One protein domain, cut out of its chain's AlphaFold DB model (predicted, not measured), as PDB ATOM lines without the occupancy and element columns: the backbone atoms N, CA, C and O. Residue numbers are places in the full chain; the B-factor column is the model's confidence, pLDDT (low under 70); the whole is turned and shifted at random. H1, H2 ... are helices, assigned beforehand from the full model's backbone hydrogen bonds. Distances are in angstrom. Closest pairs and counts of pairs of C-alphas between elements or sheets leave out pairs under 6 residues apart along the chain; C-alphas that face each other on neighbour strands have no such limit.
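Overview. This is residues 8 to 66 of the 92 residues of an uncharacterized protein of Runella sp. HYN0085 (UniProt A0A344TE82). One long helix, H5, runs along one side of a small body, and four short helices, H1 to H4, joined by tight links, make up the rest, with the centres of H1, H2 and H3 in a triangle. H1 and H2 pack on each other toward the end of the body where H5 finishes, H3 packs on the early part of H5, and H4 lies at the other end, touching no helix; from there residues 40 to 48 loop out and fold back into H5. The printed part has 59 residues with five named helices, H1 to H5 in that order, and no named strand, and its class is all helix. It is compact, with a radius of gyration of the C-alphas of 11.1 A, and spans 30 by 20 by 18 A.

Along the chain. H1 covers residues 8 to 13, 8.7 A from first to last C-alpha, and begins at C-alpha 8 at (52.838, -1.368, -21.748). H2, residues 17 to 20, is 5.4 A long, and H3, residues 25 to 28, is 5.3 A long. H4, residues 32 to 39, measures 10.6 A and ends at C-alpha 39 at (42.008, -6.749, -34.745). H5, residues 49 to 64, is the longest at 22.6 A and ends at C-alpha 64 at (38.768, -14.098, -17.441).

Arrangement. H1 and H2 touch; their closest C-alphas are those of Leu 11 and Lys 17, 5.9 A apart. H1 and H3 are close but not clearly touching, the closest C-alphas being those of Lys 8 and Lys 28 at 4.9 A. H2 and H3 are also close but not clearly touching, at 6.9 A between the C-alphas of Ile 20 and Lys 28. H3 touches H5 at residues 51 to 55 of H5 alone, and the closest C-alphas are those of Ala 27 and Thr 51, 5.4 A apart. H2 and H5 are close but not clearly touching, at 6.5 A between the C-alphas of His 19 and Leu 58. H4 and H5 are apart, but only just, with their closest C-alphas at 8.2 A. H1 is apart from H4 and H5, and H4 is apart from H2 and H3. In H1, H4 and H5 every pair of O i and N i+4 is within hydrogen-bond range. H2 and H3 are too short for such a pair; the one O i to N i+3 pair is within range in H2 and not within range in H3.

Size, cuts and confidence. The two C-alphas farthest apart are those of Asp 45 and Gly 66, at 31.8 A. The printed part runs from 8 to 66 with no cut. The links from H1 to H2, H2 to H3 and H3 to H4 are tight, the link of nine residues from H4 to H5 is short but not tight, and no link is long. The mean pLDDT of the printed part is 83.4, and residues 43 to 46 of the model are under 70.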
ATOM      1  N   LYS A   8      52.224  -1.313 -23.083       89.88
ATOM      2  CA  LYS A   8      52.838  -1.368 -21.748       89.88
ATOM      3  C   LYS A   8      52.385  -0.208 -20.852       89.88
ATOM      4  O   LYS A   8      52.165  -0.422 -19.666       89.88
ATOM      5  N   ASP A   9      52.259   0.992 -21.412       90.44
ATOM      6  CA  ASP A   9      51.956   2.215 -20.673       90.44
ATOM      7  C   ASP A   9      50.466   2.226 -20.312       90.44
ATOM      8  O   ASP A   9      50.114   2.451 -19.154       90.44
ATOM      9  N   ALA A  10      49.615   1.788 -21.242       87.81
ATOM     10  CA  ALA A  10      48.201   1.544 -20.988       87.81
ATOM     11  C   ALA A  10      47.980   0.475 -19.897       87.81
ATOM     12  O   ALA A  10      47.180   0.676 -18.982       87.81
ATOM     13  N   LEU A  11      48.731  -0.638 -19.916       88.31
ATOM     14  CA  LEU A  11      48.678  -1.659 -18.854       88.31
ATOM     15  C   LEU A  11      49.131  -1.116 -17.494       88.31
ATOM     16  O   LEU A  11      48.550  -1.470 -16.470       88.31
ATOM     17  N   ILE A  12      50.149  -0.252 -17.465       89.62
ATOM     18  CA  ILE A  12      50.583   0.423 -16.235       89.62
ATOM     19  C   ILE A  12      49.471   1.338 -15.712       89.62
ATOM     20  O   ILE A  12      49.186   1.296 -14.514       89.62
ATOM     21  N   ARG A  13      48.838   2.118 -16.596       87.69
ATOM     22  CA  ARG A  13      47.767   3.071 -16.268       87.69
ATOM     23  C   ARG A  13      46.561   2.391 -15.623       87.69
ATOM     24  O   ARG A  13      46.035   2.904 -14.643       87.69
ATOM     25  N   VAL A  14      46.167   1.218 -16.119       85.50
ATOM     26  CA  VAL A  14      45.042   0.436 -15.566       85.50
ATOM     27  C   VAL A  14      45.438  -0.490 -14.403       85.50
ATOM     28  O   VAL A  14      44.603  -1.239 -13.904       85.50
ATOM     29  N   GLY A  15      46.702  -0.473 -13.965       85.88
ATOM     30  CA  GLY A  15      47.186  -1.285 -12.841       85.88
ATOM     31  C   GLY A  15      47.503  -2.753 -13.170       85.88
ATOM     32  O   GLY A  15      47.820  -3.528 -12.270       85.88
ATOM     33  N   ASP A  16      47.513  -3.142 -14.446       87.19
ATOM     34  CA  ASP A  16      47.739  -4.515 -14.924       87.19
ATOM     35  C   ASP A  16      49.217  -4.810 -15.231       87.19
ATOM     36  O   ASP A  16      49.564  -5.485 -16.203       87.19
ATOM     37  N   LYS A  17      50.127  -4.336 -14.373       86.75
ATOM     38  CA  LYS A  17      51.582  -4.488 -14.574       86.75
ATOM     39  C   LYS A  17      52.023  -5.947 -14.729       86.75
ATOM     40  O   LYS A  17      52.913  -6.230 -15.523       86.75
ATOM     41  N   LYS A  18      51.361  -6.875 -14.030       87.44
ATOM     42  CA  LYS A  18      51.601  -8.326 -14.130       87.44
ATOM     43  C   LYS A  18      51.381  -8.880 -15.545       87.44
ATOM     44  O   LYS A  18      52.071  -9.800 -15.971       87.44
ATOM     45  N   HIS A  19      50.469  -8.286 -16.317       84.81
ATOM     46  CA  HIS A  19      50.159  -8.746 -17.673       84.81
ATOM     47  C   HIS A  19      51.224  -8.317 -18.686       84.81
ATOM     48  O   HIS A  19      51.340  -8.924 -19.748       84.81
ATOM     49  N   ILE A  20      52.066  -7.338 -18.337       86.56
ATOM     50  CA  ILE A  20      53.215  -6.916 -19.150       86.56
ATOM     51  C   ILE A  20      54.230  -8.059 -19.273       86.56
ATOM     52  O   ILE A  20      54.875  -8.198 -20.309       86.56
ATOM     53  N   GLU A  21      54.366  -8.915 -18.262       85.88
ATOM     54  CA  GLU A  21      55.290 -10.058 -18.292       85.88
ATOM     55  C   GLU A  21      54.870 -11.135 -19.302       85.88
ATOM     56  O   GLU A  21      55.705 -11.893 -19.793       85.88
ATOM     57  N   LEU A  22      53.587 -11.170 -19.673       83.12
ATOM     58  CA  LEU A  22      53.040 -12.101 -20.663       83.12
ATOM     59  C   LEU A  22      53.296 -11.659 -22.109       83.12
ATOM     60  O   LEU A  22      53.057 -12.435 -23.037       83.12
ATOM     61  N   LEU A  23      53.751 -10.419 -22.296       86.62
ATOM     62  CA  LEU A  23      53.962  -9.790 -23.592       86.62
ATOM     63  C   LEU A  23      55.410  -9.932 -24.068       86.62
ATOM     64  O   LEU A  23      56.364  -9.783 -23.299       86.62
ATOM     65  N   THR A  24      55.582 -10.136 -25.375       87.81
ATOM     66  CA  THR A  24      56.899 -10.024 -26.019       87.81
ATOM     67  C   THR A  24      57.377  -8.567 -26.027       87.81
ATOM     68  O   THR A  24      56.586  -7.632 -25.898       87.81
ATOM     69  N   THR A  25      58.679  -8.338 -26.221       87.50
ATOM     70  CA  THR A  25      59.240  -6.977 -26.358       87.50
ATOM     71  C   THR A  25      58.572  -6.182 -27.483       87.50
ATOM     72  O   THR A  25      58.365  -4.979 -27.338       87.50
ATOM     73  N   GLN A  26      58.196  -6.854 -28.575       86.31
ATOM     74  CA  GLN A  26      57.425  -6.246 -29.660       86.31
ATOM     75  C   GLN A  26      56.021  -5.863 -29.179       86.31
ATOM     76  O   GLN A  26      55.662  -4.694 -29.269       86.31
ATOM     77  N   ALA A  27      55.279  -6.795 -28.567       86.56
ATOM     78  CA  ALA A  27      53.920  -6.545 -28.085       86.56
ATOM     79  C   ALA A  27      53.834  -5.376 -27.088       86.56
ATOM     80  O   ALA A  27      52.902  -4.582 -27.139       86.56
ATOM     81  N   LYS A  28      54.832  -5.226 -26.206       89.44
ATOM     82  CA  LYS A  28      54.913  -4.115 -25.237       89.44
ATOM     83  C   LYS A  28      54.983  -2.734 -25.889       89.44
ATOM     84  O   LYS A  28      54.608  -1.752 -25.252       89.44
ATOM     85  N   ASN A  29      55.533  -2.657 -27.098       89.44
ATOM     86  CA  ASN A  29      55.751  -1.407 -27.820       89.44
ATOM     87  C   ASN A  29      54.674  -1.113 -28.867       89.44
ATOM     88  O   ASN A  29      54.767  -0.060 -29.488       89.44
ATOM     89  N   LEU A  30      53.687  -1.998 -29.040       88.00
ATOM     90  CA  LEU A  30      52.556  -1.743 -29.927       88.00
ATOM     91  C   LEU A  30      51.703  -0.608 -29.383       88.00
ATOM     92  O   LEU A  30      51.475  -0.523 -28.174       88.00
ATOM     93  N   THR A  31      51.246   0.240 -30.284       87.62
ATOM     94  CA  THR A  31      50.322   1.338 -30.012       87.62
ATOM     95  C   THR A  31      48.873   0.854 -30.021       87.62
ATOM     96  O   THR A  31      48.598  -0.317 -30.309       87.62
ATOM     97  N   LYS A  32      47.931   1.740 -29.683       84.31
ATOM     98  CA  LYS A  32      46.501   1.465 -29.865       84.31
ATOM     99  C   LYS A  32      46.207   1.128 -31.331       84.31
ATOM    100  O   LYS A  32      45.610   0.086 -31.583       84.31
ATOM    101  N   ASP A  33      46.716   1.933 -32.260       83.75
ATOM    102  CA  ASP A  33      46.477   1.778 -33.698       83.75
ATOM    103  C   ASP A  33      47.011   0.438 -34.224       83.75
ATOM    104  O   ASP A  33      46.281  -0.284 -34.897       83.75
ATOM    105  N   ASP A  34      48.224   0.029 -33.822       84.56
ATOM    106  CA  ASP A  34      48.789  -1.273 -34.220       84.56
ATOM    107  C   ASP A  34      47.903  -2.452 -33.777       84.56
ATOM    108  O   ASP A  34      47.785  -3.473 -34.461       84.56
ATOM    109  N   ILE A  35      47.303  -2.344 -32.588       82.94
ATOM    110  CA  ILE A  35      46.421  -3.380 -32.047       82.94
ATOM    111  C   ILE A  35      45.070  -3.337 -32.757       82.94
ATOM    112  O   ILE A  35      44.513  -4.392 -33.052       82.94
ATOM    113  N   THR A  36      44.549  -2.149 -33.053       82.06
ATOM    114  CA  THR A  36      43.319  -1.990 -33.828       82.06
ATOM    115  C   THR A  36      43.472  -2.555 -35.238       82.06
ATOM    116  O   THR A  36      42.623  -3.330 -35.673       82.06
ATOM    117  N   ASP A  37      44.579  -2.277 -35.923       83.06
ATOM    118  CA  ASP A  37      44.886  -2.862 -37.230       83.06
ATOM    119  C   ASP A  37      45.003  -4.391 -37.154       83.06
ATOM    120  O   ASP A  37      44.408  -5.098 -37.974       83.06
ATOM    121  N   LEU A  38      45.651  -4.924 -36.111       80.94
ATOM    122  CA  LEU A  38      45.687  -6.366 -35.863       80.94
ATOM    123  C   LEU A  38      44.279  -6.965 -35.697       80.94
ATOM    124  O   LEU A  38      44.010  -8.044 -36.228       80.94
ATOM    125  N   LEU A  39      43.391  -6.300 -34.952       79.12
ATOM    126  CA  LEU A  39      42.008  -6.749 -34.745       79.12
ATOM    127  C   LEU A  39      41.180  -6.682 -36.032       79.12
ATOM    128  O   LEU A  39      40.359  -7.562 -36.275       79.12
ATOM    129  N   ASN A  40      41.469  -5.711 -36.895       81.12
ATOM    130  CA  ASN A  40      40.861  -5.557 -38.214       81.12
ATOM    131  C   ASN A  40      41.406  -6.532 -39.271       81.12
ATOM    132  O   ASN A  40      41.121  -6.374 -40.457       81.12
ATOM    133  N   ASN A  41      42.216  -7.523 -38.880       73.06
ATOM    134  CA  ASN A  41      42.946  -8.412 -39.791       73.06
ATOM    135  C   ASN A  41      43.843  -7.675 -40.804       73.06
ATOM    136  O   ASN A  41      44.266  -8.265 -41.800       73.06
ATOM    137  N   LYS A  42      44.202  -6.415 -40.537       71.88
ATOM    138  CA  LYS A  42      45.265  -5.708 -41.253       71.88
ATOM    139  C   LYS A  42      46.595  -6.154 -40.653       71.88
ATOM    140  O   LYS A  42      47.242  -5.449 -39.885       71.88
ATOM    141  N   LEU A  43      46.952  -7.404 -40.931       64.44
ATOM    142  CA  LEU A  43      48.225  -7.974 -40.510       64.44
ATOM    143  C   LEU A  43      49.346  -7.295 -41.299       64.44
ATOM    144  O   LEU A  43      49.613  -7.653 -42.442       64.44
ATOM    145  N   ASP A  44      50.001  -6.316 -40.681       61.78
ATOM    146  CA  ASP A  44      51.285  -5.812 -41.161       61.78
ATOM    147  C   ASP A  44      52.305  -6.960 -41.037       61.78
ATOM    148  O   ASP A  44      52.429  -7.576 -39.973       61.78
ATOM    149  N   ASP A  45      53.061  -7.249 -42.102       61.81
ATOM    150  CA  ASP A  45      54.083  -8.319 -42.168       61.81
ATOM    151  C   ASP A  45      55.137  -8.216 -41.035       61.81
ATOM    152  O   ASP A  45      55.882  -9.146 -40.729       61.81
ATOM    153  N   LYS A  46      55.178  -7.067 -40.349       64.31
ATOM    154  CA  LYS A  46      56.037  -6.777 -39.196       64.31
ATOM    155  C   LYS A  46      55.630  -7.508 -37.907       64.31
ATOM    156  O   LYS A  46      56.444  -7.595 -36.980       64.31
ATOM    157  N   LEU A  47      54.399  -8.018 -37.803       71.44
ATOM    158  CA  LEU A  47      53.898  -8.686 -36.598       71.44
ATOM    159  C   LEU A  47      54.239 -10.177 -36.596       71.44
ATOM    160  O   LEU A  47      53.648 -10.996 -37.293       71.44
ATOM    161  N   THR A  48      55.173 -10.559 -35.725       79.75
ATOM    162  CA  THR A  48      55.534 -11.969 -35.547       79.75
ATOM    163  C   THR A  48      54.383 -12.774 -34.937       79.75
ATOM    164  O   THR A  48      53.656 -12.302 -34.057       79.75
ATOM    165  N   LEU A  49      54.274 -14.054 -35.314       80.88
ATOM    166  CA  LEU A  49      53.277 -14.981 -34.760       80.88
ATOM    167  C   LEU A  49      53.322 -15.046 -33.217       80.88
ATOM    168  O   LEU A  49      52.294 -15.187 -32.552       80.88
ATOM    169  N   GLY A  50      54.521 -14.906 -32.636       81.94
ATOM    170  CA  GLY A  50      54.730 -14.846 -31.187       81.94
ATOM    171  C   GLY A  50      54.096 -13.613 -30.538       81.94
ATOM    172  O   GLY A  50      53.499 -13.720 -29.466       81.94
ATOM    173  N   THR A  51      54.150 -12.465 -31.214       85.31
ATOM    174  CA  THR A  51      53.519 -11.218 -30.765       85.31
ATOM    175  C   THR A  51      52.000 -11.357 -30.760       85.31
ATOM    176  O   THR A  51      51.378 -11.147 -29.717       85.31
ATOM    177  N   ILE A  52      51.413 -11.864 -31.848       83.44
ATOM    178  CA  ILE A  52      49.966 -12.134 -31.946       83.44
ATOM    179  C   ILE A  52      49.510 -13.094 -30.839       83.44
ATOM    180  O   ILE A  52      48.508 -12.859 -30.160       83.44
ATOM    181  N   ARG A  53      50.267 -14.174 -30.599       86.12
ATOM    182  CA  ARG A  53      49.948 -15.150 -29.546       86.12
ATOM    183  C   ARG A  53      49.998 -14.531 -28.148       86.12
ATOM    184  O   ARG A  53      49.144 -14.856 -27.322       86.12
ATOM    185  N   SER A  54      50.962 -13.649 -27.883       87.69
ATOM    186  CA  SER A  54      51.074 -12.953 -26.596       87.69
ATOM    187  C   SER A  54      49.910 -11.987 -26.348       87.69
ATOM    188  O   SER A  54      49.334 -12.004 -25.261       87.69
ATOM    189  N   LEU A  55      49.472 -11.249 -27.375       87.31
ATOM    190  CA  LEU A  55      48.305 -10.362 -27.306       87.31
ATOM    191  C   LEU A  55      47.014 -11.148 -27.070       87.31
ATOM    192  O   LEU A  55      46.233 -10.812 -26.183       87.31
ATOM    193  N   ARG A  56      46.824 -12.264 -27.788       85.69
ATOM    194  CA  ARG A  56      45.688 -13.167 -27.552       85.69
ATOM    195  C   ARG A  56      45.691 -13.712 -26.124       85.69
ATOM    196  O   ARG A  56      44.640 -13.748 -25.493       85.69
ATOM    197  N   LYS A  57      46.854 -14.107 -25.593       88.00
ATOM    198  CA  LYS A  57      46.982 -14.586 -24.207       88.00
ATOM    199  C   LYS A  57      46.602 -13.501 -23.197       88.00
ATOM    200  O   LYS A  57      45.862 -13.802 -22.264       88.00
ATOM    201  N   LEU A  58      47.067 -12.270 -23.408       88.31
ATOM    202  CA  LEU A  58      46.709 -11.122 -22.580       88.31
ATOM    203  C   LEU A  58      45.200 -10.863 -22.610       88.31
ATOM    204  O   LEU A  58      44.587 -10.816 -21.548       88.31
ATOM    205  N   SER A  59      44.596 -10.785 -23.803       85.94
ATOM    206  CA  SER A  59      43.152 -10.540 -23.933       85.94
ATOM    207  C   SER A  59      42.331 -11.584 -23.178       85.94
ATOM    208  O   SER A  59      41.479 -11.230 -22.372       85.94
ATOM    209  N   LYS A  60      42.665 -12.873 -23.336       86.50
ATOM    210  CA  LYS A  60      41.991 -13.969 -22.637       86.50
ATOM    211  C   LYS A  60      42.115 -13.843 -21.125       86.50
ATOM    212  O   LYS A  60      41.123 -14.030 -20.435       86.50
ATOM    213  N   GLN A  61      43.303 -13.532 -20.602       85.94
ATOM    214  CA  GLN A  61      43.462 -13.366 -19.155       85.94
ATOM    215  C   GLN A  61      42.655 -12.190 -18.615       85.94
ATOM    216  O   GLN A  61      42.024 -12.333 -17.576       85.94
ATOM    217  N   ARG A  62      42.628 -11.057 -19.320       85.38
ATOM    218  CA  ARG A  62      41.858  -9.888 -18.878       85.38
ATOM    219  C   ARG A  62      40.354 -10.146 -18.926       85.38
ATOM    220  O   ARG A  62      39.682  -9.838 -17.950       85.38
ATOM    221  N   ILE A  63      39.862 -10.821 -19.967       83.75
ATOM    222  CA  ILE A  63      38.459 -11.259 -20.059       83.75
ATOM    223  C   ILE A  63      38.103 -12.210 -18.905       83.75
ATOM    224  O   ILE A  63      37.074 -12.030 -18.262       83.75
ATOM    225  N   ILE A  64      38.966 -13.186 -18.587       84.81
ATOM    226  CA  ILE A  64      38.768 -14.098 -17.441       84.81
ATOM    227  C   ILE A  64      38.726 -13.326 -16.111       84.81
ATOM    228  O   ILE A  64      37.989 -13.699 -15.204       84.81
ATOM    229  N   GLU A  65      39.494 -12.242 -15.992       83.62
ATOM    230  CA  GLU A  65      39.473 -11.335 -14.837       83.62
ATOM    231  C   GLU A  65      38.271 -10.368 -14.827       83.62
ATOM    232  O   GLU A  65      38.190  -9.527 -13.932       83.62
ATOM    233  N   GLY A  66      37.355 -10.454 -15.799       81.81
ATOM    234  CA  GLY A  66      36.202  -9.555 -15.925       81.81
ATOM    235  C   GLY A  66      36.564  -8.146 -16.403       81.81
ATOM    236  O   GLY A  66      35.832  -7.196 -16.140       81.81
TER     237      GLY A  66